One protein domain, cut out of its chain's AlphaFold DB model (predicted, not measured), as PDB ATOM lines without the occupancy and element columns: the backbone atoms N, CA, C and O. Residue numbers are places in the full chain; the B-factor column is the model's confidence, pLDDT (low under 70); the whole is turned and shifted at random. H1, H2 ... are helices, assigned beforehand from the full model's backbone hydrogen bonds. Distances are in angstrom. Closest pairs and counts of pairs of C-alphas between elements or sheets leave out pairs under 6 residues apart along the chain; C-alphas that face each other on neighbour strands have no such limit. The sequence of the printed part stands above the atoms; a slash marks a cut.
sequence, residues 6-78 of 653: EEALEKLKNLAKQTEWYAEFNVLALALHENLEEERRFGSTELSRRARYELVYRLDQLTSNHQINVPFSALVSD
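AT A GLANCE: This is residues 6 to 78 of the 653 residues of the protein "Caspase family protein" of Ktedonosporobacter rubrisoli (UniProt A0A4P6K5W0). Two long helices, H2 and H3, lie side by side as a hairpin that makes the length; H1 folds back along H2, and short H4 packs on H3 and meets H1. The printed part has 73 residues with four named helices, H1 to H4 in order, and is all helix. It is compact, radius of gyration of the C-alphas 12.1 A, spanning 35 by 18 by 18 A.

HOW THE PARTS SIT: Start at H2, residues 22 to 42, which touches H3, residues 46 to 65, at a shallow tilt of 22 degrees, opposite ways; their closest C-alphas, Leu 32 and Leu 55, are 6.1 A apart. H1, residues 6 to 16, forms a hairpin with H2, closest C-alphas Ala 16 and Tyr 22, 4.9 A. H4, residues 72 to 77, touches residues 56 to 63 alone of H3, closest C-alphas Phe 72 and Asp 60, 5.1 A. In H1 to H4 every O i to N i+4 pair is within hydrogen-bond range.

IN THESE COORDINATES: Find C-alpha 22 at (24.529, 30.600, -18.649); H2 runs 29.6 A to C-alpha 42, H3 28.5 A. H4 ends at C-alpha 77 (40.177, 15.642, -24.552).

THE WHOLE: The printed part has no cut and no long link; pLDDT is under 70 at 22 residues, among them 41 to 51.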
ATOM      1  N   GLU A   6      39.589  22.731 -17.160       85.56
ATOM      2  CA  GLU A   6      39.474  24.178 -16.923       85.56
ATOM      3  C   GLU A   6      39.419  24.970 -18.236       85.56
ATOM      4  O   GLU A   6      38.572  25.848 -18.387       85.56
ATOM      5  N   GLU A   7      40.239  24.600 -19.224       85.50
ATOM      6  CA  GLU A   7      40.221  25.212 -20.560       85.50
ATOM      7  C   GLU A   7      38.887  24.959 -21.282       85.50
ATOM      8  O   GLU A   7      38.329  25.865 -21.909       85.50
ATOM      9  N   ALA A   8      38.335  23.745 -21.162       87.19
ATOM     10  CA  ALA A   8      37.030  23.403 -21.718       87.19
ATOM     11  C   ALA A   8      35.898  24.222 -21.068       87.19
ATOM     12  O   ALA A   8      35.020  24.734 -21.772       87.19
ATOM     13  N   LEU A   9      35.931  24.394 -19.738       89.38
ATOM     14  CA  LEU A   9      34.960  25.215 -19.010       89.38
ATOM     15  C   LEU A   9      35.058  26.684 -19.422       89.38
ATOM     16  O   LEU A   9      34.036  27.329 -19.643       89.38
ATOM     17  N   GLU A  10      36.262  27.226 -19.576       88.00
ATOM     18  CA  GLU A  10      36.442  28.626 -19.955       88.00
ATOM     19  C   GLU A  10      35.949  28.917 -21.380       88.00
ATOM     20  O   GLU A  10      35.306  29.946 -21.626       88.00
ATOM     21  N   LYS A  11      36.149  27.977 -22.310       86.19
ATOM     22  CA  LYS A  11      35.593  28.057 -23.668       86.19
ATOM     23  C   LYS A  11      34.068  28.064 -23.676       86.19
ATOM     24  O   LYS A  11      33.477  28.952 -24.295       86.19
ATOM     25  N   LEU A  12      33.431  27.128 -22.969       84.94
ATOM     26  CA  LEU A  12      31.970  27.109 -22.862       84.94
ATOM     27  C   LEU A  12      31.440  28.348 -22.145       84.94
ATOM     28  O   LEU A  12      30.473  28.937 -22.611       84.94
ATOM     29  N   LYS A  13      32.112  28.815 -21.088       86.62
ATOM     30  CA  LYS A  13      31.747  30.042 -20.368       86.62
ATOM     31  C   LYS A  13      31.724  31.253 -21.292       86.62
ATOM     32  O   LYS A  13      30.815  32.073 -21.200       86.62
ATOM     33  N   ASN A  14      32.708  31.379 -22.180       83.38
ATOM     34  CA  ASN A  14      32.763  32.484 -23.132       83.38
ATOM     35  C   ASN A  14      31.623  32.437 -24.156       83.38
ATOM     36  O   ASN A  14      31.103  33.497 -24.499       83.38
ATOM     37  N   LEU A  15      31.191  31.243 -24.574       81.44
ATOM     38  CA  LEU A  15      30.002  31.083 -25.415       81.44
ATOM     39  C   LEU A  15      28.703  31.355 -24.631       81.44
ATOM     40  O   LEU A  15      27.782  31.975 -25.153       81.44
ATOM     41  N   ALA A  16      28.652  30.934 -23.368       77.69
ATOM     42  CA  ALA A  16      27.473  30.982 -22.511       77.69
ATOM     43  C   ALA A  16      27.150  32.381 -21.965       77.69
ATOM     44  O   ALA A  16      26.002  32.670 -21.662       77.69
ATOM     45  N   LYS A  17      28.145  33.269 -21.804       76.56
ATOM     46  CA  LYS A  17      28.023  34.579 -21.111       76.56
ATOM     47  C   LYS A  17      26.861  35.471 -21.576       76.56
ATOM     48  O   LYS A  17      26.502  36.397 -20.853       76.56
ATOM     49  N   GLN A  18      26.326  35.246 -22.773       68.12
ATOM     50  CA  GLN A  18      25.233  36.027 -23.362       68.12
ATOM     51  C   GLN A  18      24.026  35.164 -23.765       68.12
ATOM     52  O   GLN A  18      23.206  35.603 -24.567       68.12
ATOM     53  N   THR A  19      23.912  33.946 -23.236       71.62
ATOM     54  CA  THR A  19      22.828  33.012 -23.556       71.62
ATOM     55  C   THR A  19      21.948  32.733 -22.337       71.62
ATOM     56  O   THR A  19      22.359  32.900 -21.188       71.62
ATOM     57  N   GLU A  20      20.722  32.274 -22.585       67.94
ATOM     58  CA  GLU A  20      19.743  31.949 -21.533       67.94
ATOM     59  C   GLU A  20      20.174  30.757 -20.657       67.94
ATOM     60  O   GLU A  20      19.710  30.611 -19.530       67.94
ATOM     61  N   TRP A  21      21.123  29.947 -21.132       73.62
ATOM     62  CA  TRP A  21      21.631  28.760 -20.445       73.62
ATOM     63  C   TRP A  21      22.881  29.004 -19.583       73.62
ATOM     64  O   TRP A  21      23.398  28.073 -18.964       73.62
ATOM     65  N   TYR A  22      23.361  30.253 -19.474       73.31
ATOM     66  CA  TYR A  22      24.529  30.600 -18.649       73.31
ATOM     67  C   TYR A  22      24.401  30.137 -17.194       73.31
ATOM     68  O   TYR A  22      25.382  29.694 -16.600       73.31
ATOM     69  N   ALA A  23      23.204  30.247 -16.612       60.62
ATOM     70  CA  ALA A  23      22.959  29.890 -15.217       60.62
ATOM     71  C   ALA A  23      23.109  28.380 -14.975       60.62
ATOM     72  O   ALA A  23      23.796  27.980 -14.037       60.62
ATOM     73  N   GLU A  24      22.528  27.557 -15.851       70.31
ATOM     74  CA  GLU A  24      22.643  26.096 -15.795       70.31
ATOM     75  C   GLU A  24      24.098  25.653 -15.998       70.31
ATOM     76  O   GLU A  24      24.632  24.867 -15.211       70.31
ATOM     77  N   PHE A  25      24.783  26.246 -16.982       84.25
ATOM     78  CA  PHE A  25      26.209  26.020 -17.198       84.25
ATOM     79  C   PHE A  25      27.050  26.402 -15.973       84.25
ATOM     80  O   PHE A  25      27.932  25.642 -15.587       84.25
ATOM     81  N   ASN A  26      26.788  27.548 -15.339       75.25
ATOM     82  CA  ASN A  26      27.598  28.035 -14.223       75.25
ATOM     83  C   ASN A  26      27.486  27.135 -12.982       75.25
ATOM     84  O   ASN A  26      28.478  26.951 -12.281       75.25
ATOM     85  N   VAL A  27      26.315  26.535 -12.735       67.81
ATOM     86  CA  VAL A  27      26.128  25.546 -11.659       67.81
ATOM     87  C   VAL A  27      26.944  24.282 -11.934       67.81
ATOM     88  O   VAL A  27      27.694  23.833 -11.069       67.81
ATOM     89  N   LEU A  28      26.851  23.734 -13.149       68.12
ATOM     90  CA  LEU A  28      27.605  22.538 -13.538       68.12
ATOM     91  C   LEU A  28      29.120  22.790 -13.562       68.12
ATOM     92  O   LEU A  28      29.896  21.937 -13.133       68.12
ATOM     93  N   ALA A  29      29.540  23.973 -14.012       75.12
ATOM     94  CA  ALA A  29      30.936  24.393 -14.044       75.12
ATOM     95  C   ALA A  29      31.527  24.551 -12.637       75.12
ATOM     96  O   ALA A  29      32.654  24.118 -12.409       75.12
ATOM     97  N   LEU A  30      30.775  25.139 -11.698       70.44
ATOM     98  CA  LEU A  30      31.215  25.300 -10.310       70.44
ATOM     99  C   LEU A  30      31.339  23.941  -9.614       70.44
ATOM    100  O   LEU A  30      32.382  23.653  -9.036       70.44
ATOM    101  N   ALA A  31      30.333  23.074  -9.759       59.16
ATOM    102  CA  ALA A  31      30.357  21.730  -9.188       59.16
ATOM    103  C   ALA A  31      31.504  20.872  -9.756       59.16
ATOM    104  O   ALA A  31      32.158  20.134  -9.021       59.16
ATOM    105  N   LEU A  32      31.795  20.988 -11.059       75.38
ATOM    106  CA  LEU A  32      32.936  20.302 -11.670       75.38
ATOM    107  C   LEU A  32      34.275  20.874 -11.190       75.38
ATOM    108  O   LEU A  32      35.211  20.111 -10.966       75.38
ATOM    109  N   HIS A  33      34.374  22.190 -10.997       79.25
ATOM    110  CA  HIS A  33      35.578  22.823 -10.461       79.25
ATOM    111  C   HIS A  33      35.856  22.394  -9.014       79.25
ATOM    112  O   HIS A  33      36.980  22.013  -8.698       79.25
ATOM    113  N   GLU A  34      34.831  22.373  -8.160       68.00
ATOM    114  CA  GLU A  34      34.928  21.897  -6.774       68.00
ATOM    115  C   GLU A  34      35.341  20.424  -6.710       68.00
ATOM    116  O   GLU A  34      36.246  20.071  -5.957       68.00
ATOM    117  N   ASN A  35      34.751  19.578  -7.558       81.19
ATOM    118  CA  ASN A  35      35.114  18.167  -7.654       81.19
ATOM    119  C   ASN A  35      36.578  17.963  -8.098       81.19
ATOM    120  O   ASN A  35      37.282  17.131  -7.530       81.19
ATOM    121  N   LEU A  36      37.071  18.740  -9.069       77.00
ATOM    122  CA  LEU A  36      38.468  18.671  -9.521       77.00
ATOM    123  C   LEU A  36      39.452  19.187  -8.462       77.00
ATOM    124  O   LEU A  36      40.525  18.606  -8.292       77.00
ATOM    125  N   GLU A  37      39.104  20.252  -7.739       73.44
ATOM    126  CA  GLU A  37      39.893  20.760  -6.612       73.44
ATOM    127  C   GLU A  37      39.949  19.747  -5.463       73.44
ATOM    128  O   GLU A  37      41.016  19.522  -4.889       73.44
ATOM    129  N   GLU A  38      38.835  19.083  -5.162       58.72
ATOM    130  CA  GLU A  38      38.773  18.008  -4.174       58.72
ATOM    131  C   GLU A  38      39.694  16.844  -4.571       58.72
ATOM    132  O   GLU A  38      40.509  16.389  -3.771       58.72
ATOM    133  N   GLU A  39      39.664  16.415  -5.832       71.81
ATOM    134  CA  GLU A  39      40.536  15.343  -6.319       71.81
ATOM    135  C   GLU A  39      42.016  15.730  -6.389       71.81
ATOM    136  O   GLU A  39      42.878  14.872  -6.183       71.81
ATOM    137  N   ARG A  40      42.339  17.004  -6.647       73.25
ATOM    138  CA  ARG A  40      43.716  17.522  -6.559       73.25
ATOM    139  C   ARG A  40      44.221  17.524  -5.121       73.25
ATOM    140  O   ARG A  40      45.386  17.208  -4.888       73.25
ATOM    141  N   ARG A  41      43.358  17.883  -4.166       44.44
ATOM    142  CA  ARG A  41      43.712  18.026  -2.744       44.44
ATOM    143  C   ARG A  41      43.740  16.696  -2.000       44.44
ATOM    144  O   ARG A  41      44.586  16.511  -1.130       44.44
ATOM    145  N   PHE A  42      42.844  15.776  -2.340       47.38
ATOM    146  CA  PHE A  42      42.614  14.544  -1.579       47.38
ATOM    147  C   PHE A  42      42.835  13.262  -2.396       47.38
ATOM    148  O   PHE A  42      42.773  12.163  -1.844       47.38
ATOM    149  N   GLY A  43      43.156  13.384  -3.686       40.91
ATOM    150  CA  GLY A  43      43.270  12.259  -4.610       40.91
ATOM    151  C   GLY A  43      41.909  11.802  -5.142       40.91
ATOM    152  O   GLY A  43      40.863  12.039  -4.543       40.91
ATOM    153  N   SER A  44      41.909  11.123  -6.293       50.31
ATOM    154  CA  SER A  44      40.659  10.642  -6.897       50.31
ATOM    155  C   SER A  44      40.156   9.357  -6.230       50.31
ATOM    156  O   SER A  44      40.823   8.317  -6.272       50.31
ATOM    157  N   THR A  45      38.950   9.415  -5.668       55.22
ATOM    158  CA  THR A  45      38.203   8.274  -5.117       55.22
ATOM    159  C   THR A  45      37.184   7.760  -6.137       55.22
ATOM    160  O   THR A  45      36.902   8.415  -7.137       55.22
ATOM    161  N   GLU A  46      36.608   6.577  -5.933       44.28
ATOM    162  CA  GLU A  46      35.560   6.068  -6.835       44.28
ATOM    163  C   GLU A  46      34.322   6.985  -6.858       44.28
ATOM    164  O   GLU A  46      33.754   7.238  -7.920       44.28
ATOM    165  N   LEU A  47      33.972   7.565  -5.703       42.44
ATOM    166  CA  LEU A  47      32.883   8.532  -5.562       42.44
ATOM    167  C   LEU A  47      33.185   9.847  -6.287       42.44
ATOM    168  O   LEU A  47      32.348  10.312  -7.060       42.44
ATOM    169  N   SER A  48      34.385  10.413  -6.110       54.44
ATOM    170  CA  SER A  48      34.764  11.658  -6.788       54.44
ATOM    171  C   SER A  48      34.840  11.470  -8.304       54.44
ATOM    172  O   SER A  48      34.351  12.320  -9.043       54.44
ATOM    173  N   ARG A  49      35.347  10.319  -8.778       58.50
ATOM    174  CA  ARG A  49      35.378   9.974 -10.208       58.50
ATOM    175  C   ARG A  49      33.976   9.826 -10.774       58.50
ATOM    176  O   ARG A  49      33.720  10.326 -11.864       58.50
ATOM    177  N   ARG A  50      33.069   9.156 -10.054       55.47
ATOM    178  CA  ARG A  50      31.670   8.998 -10.470       55.47
ATOM    179  C   ARG A  50      30.957  10.349 -10.549       55.47
ATOM    180  O   ARG A  50      30.302  10.610 -11.550       55.47
ATOM    181  N   ALA A  51      31.150  11.217  -9.557       55.44
ATOM    182  CA  ALA A  51      30.637  12.586  -9.578       55.44
ATOM    183  C   ALA A  51      31.208  13.390 -10.759       55.44
ATOM    184  O   ALA A  51      30.457  14.052 -11.472       55.44
ATOM    185  N   ARG A  52      32.509  13.255 -11.045       83.62
ATOM    186  CA  ARG A  52      33.142  13.872 -12.218       83.62
ATOM    187  C   ARG A  52      32.526  13.390 -13.532       83.62
ATOM    188  O   ARG A  52      32.249  14.208 -14.401       83.62
ATOM    189  N   TYR A  53      32.314  12.080 -13.690       67.94
ATOM    190  CA  TYR A  53      31.686  11.510 -14.889       67.94
ATOM    191  C   TYR A  53      30.258  12.022 -15.084       67.94
ATOM    192  O   TYR A  53      29.898  12.379 -16.200       67.94
ATOM    193  N   GLU A  54      29.484  12.110 -14.004       68.75
ATOM    194  CA  GLU A  54      28.122  12.645 -14.036       68.75
ATOM    195  C   GLU A  54      28.105  14.123 -14.449       68.75
ATOM    196  O   GLU A  54      27.346  14.525 -15.327       68.75
ATOM    197  N   LEU A  55      28.997  14.939 -13.881       74.00
ATOM    198  CA  LEU A  55      29.106  16.360 -14.217       74.00
ATOM    199  C   LEU A  55      29.536  16.580 -15.673       74.00
ATOM    200  O   LEU A  55      28.973  17.434 -16.358       74.00
ATOM    201  N   VAL A  56      30.479  15.777 -16.173       82.50
ATOM    202  CA  VAL A  56      30.888  15.787 -17.588       82.50
ATOM    203  C   VAL A  56      29.730  15.373 -18.495       82.50
ATOM    204  O   VAL A  56      29.484  16.037 -19.497       82.50
ATOM    205  N   TYR A  57      28.984  14.329 -18.132       72.88
ATOM    206  CA  TYR A  57      27.820  13.877 -18.891       72.88
ATOM    207  C   TYR A  57      26.722  14.947 -18.954       72.88
ATOM    208  O   TYR A  57      26.162  15.203 -20.019       72.88
ATOM    209  N   ARG A  58      26.442  15.634 -17.842       69.12
ATOM    210  CA  ARG A  58      25.472  16.738 -17.811       69.12
ATOM    211  C   ARG A  58      25.926  17.937 -18.643       69.12
ATOM    212  O   ARG A  58      25.099  18.554 -19.308       69.12
ATOM    213  N   LEU A  59      27.224  18.239 -18.663       83.25
ATOM    214  CA  LEU A  59      27.782  19.259 -19.554       83.25
ATOM    215  C   LEU A  59      27.686  18.846 -21.034       83.25
ATOM    216  O   LEU A  59      27.396  19.698 -21.869       83.25
ATOM    217  N   ASP A  60      27.824  17.558 -21.365       78.06
ATOM    218  CA  ASP A  60      27.570  17.046 -22.721       78.06
ATOM    219  C   ASP A  60      26.096  17.206 -23.126       78.06
ATOM    220  O   ASP A  60      25.798  17.706 -24.213       78.06
ATOM    221  N   GLN A  61      25.160  16.863 -22.238       72.00
ATOM    222  CA  GLN A  61      23.728  17.082 -22.477       72.00
ATOM    223  C   GLN A  61      23.418  18.562 -22.710       72.00
ATOM    224  O   GLN A  61      22.713  18.905 -23.655       72.00
ATOM    225  N   LEU A  62      24.012  19.450 -21.912       80.94
ATOM    226  CA  LEU A  62      23.857  20.892 -22.061       80.94
ATOM    227  C   LEU A  62      24.392  21.384 -23.417       80.94
ATOM    228  O   LEU A  62      23.713  22.149 -24.105       80.94
ATOM    229  N   THR A  63      25.560  20.901 -23.857       82.56
ATOM    230  CA  THR A  63      26.080  21.229 -25.196       82.56
ATOM    231  C   THR A  63      25.162  20.745 -26.321       82.56
ATOM    232  O   THR A  63      24.934  21.485 -27.277       82.56
ATOM    233  N   SER A  64      24.570  19.557 -26.179       77.19
ATOM    234  CA  SER A  64      23.613  19.004 -27.141       77.19
ATOM    235  C   SER A  64      22.309  19.810 -27.183       77.19
ATOM    236  O   SER A  64      21.835  20.169 -28.262       77.19
ATOM    237  N   ASN A  65      21.751  20.153 -26.019       77.75
ATOM    238  CA  ASN A  65      20.491  20.893 -25.889       77.75
ATOM    239  C   ASN A  65      20.570  22.299 -26.494       77.75
ATOM    240  O   ASN A  65      19.589  22.797 -27.044       77.75
ATOM    241  N   HIS A  66      21.747  22.924 -26.431       80.94
ATOM    242  CA  HIS A  66      21.986  24.262 -26.973       80.94
ATOM    243  C   HIS A  66      22.714  24.264 -28.317       80.94
ATOM    244  O   HIS A  66      23.262  25.294 -28.710       80.94
ATOM    245  N   GLN A  67      22.690  23.132 -29.033       81.81
ATOM    246  CA  GLN A  67      23.193  23.004 -30.407       81.81
ATOM    247  C   GLN A  67      24.648  23.470 -30.553       81.81
ATOM    248  O   GLN A  67      25.049  24.062 -31.560       81.81
ATOM    249  N   ILE A  68      25.458  23.219 -29.527       84.06
ATOM    250  CA  ILE A  68      26.890  23.487 -29.555       84.06
ATOM    251  C   ILE A  68      27.537  22.380 -30.382       84.06
ATOM    252  O   ILE A  68      27.275  21.195 -30.197       84.06
ATOM    253  N   ASN A  69      28.384  22.770 -31.328       81.31
ATOM    254  CA  ASN A  69      28.967  21.867 -32.317       81.31
ATOM    255  C   ASN A  69      29.918  20.793 -31.752       81.31
ATOM    256  O   ASN A  69      30.301  19.894 -32.498       81.31
ATOM    257  N   VAL A  70      30.310  20.895 -30.481       85.00
ATOM    258  CA  VAL A  70      31.278  20.013 -29.825       85.00
ATOM    259  C   VAL A  70      30.801  19.678 -28.403       85.00
ATOM    260  O   VAL A  70      30.493  20.609 -27.654       85.00
ATOM    261  N   PRO A  71      30.776  18.389 -28.002       87.31
ATOM    262  CA  PRO A  71      30.463  17.998 -26.631       87.31
ATOM    263  C   PRO A  71      31.586  18.375 -25.657       87.31
ATOM    264  O   PRO A  71      32.768  18.397 -26.013       87.31
ATOM    265  N   PHE A  72      31.237  18.646 -24.402       90.19
ATOM    266  CA  PHE A  72      32.197  19.024 -23.368       90.19
ATOM    267  C   PHE A  72      33.302  17.974 -23.166       90.19
ATOM    268  O   PHE A  72      34.475  18.329 -23.067       90.19
ATOM    269  N   SER A  73      32.978  16.683 -23.195       87.56
ATOM    270  CA  SER A  73      33.944  15.581 -23.095       87.56
ATOM    271  C   SER A  73      34.985  15.570 -24.226       87.56
ATOM    272  O   SER A  73      36.151  15.222 -23.996       87.56
ATOM    273  N   ALA A  74      34.610  16.016 -25.431       85.56
ATOM    274  CA  ALA A  74      35.545  16.197 -26.540       85.56
ATOM    275  C   ALA A  74      36.460  17.410 -26.317       85.56
ATOM    276  O   ALA A  74      37.660  17.302 -26.562       85.56
ATOM    277  N   LEU A  75      35.943  18.514 -25.759       86.56
ATOM    278  CA  LEU A  75      36.748  19.693 -25.395       86.56
ATOM    279  C   LEU A  75      37.756  19.408 -24.281       86.56
ATOM    280  O   LEU A  75      38.866  19.932 -24.303       86.56
ATOM    281  N   VAL A  76      37.390  18.558 -23.319       87.75
ATOM    282  CA  VAL A  76      38.301  18.096 -22.260       87.75
ATOM    283  C   VAL A  76      39.455  17.275 -22.843       87.75
ATOM    284  O   VAL A  76      40.571  17.316 -22.323       87.75
ATOM    285  N   SER A  77      39.190  16.512 -23.905       84.50
ATOM    286  CA  SER A  77      40.177  15.642 -24.552       84.50
ATOM    287  C   SER A  77      41.067  16.399 -25.542       84.50
ATOM    288  O   SER A  77      42.243  16.070 -25.682       84.50
ATOM    289  N   ASP A  78      40.510  17.405 -26.216       84.62
ATOM    290  CA  ASP A  78      41.199  18.261 -27.175       84.62
ATOM    291  C   ASP A  78      40.693  19.713 -27.061       84.62
ATOM    292  O   ASP A  78      39.703  20.100 -27.699       84.62
TER     293      ASP A  78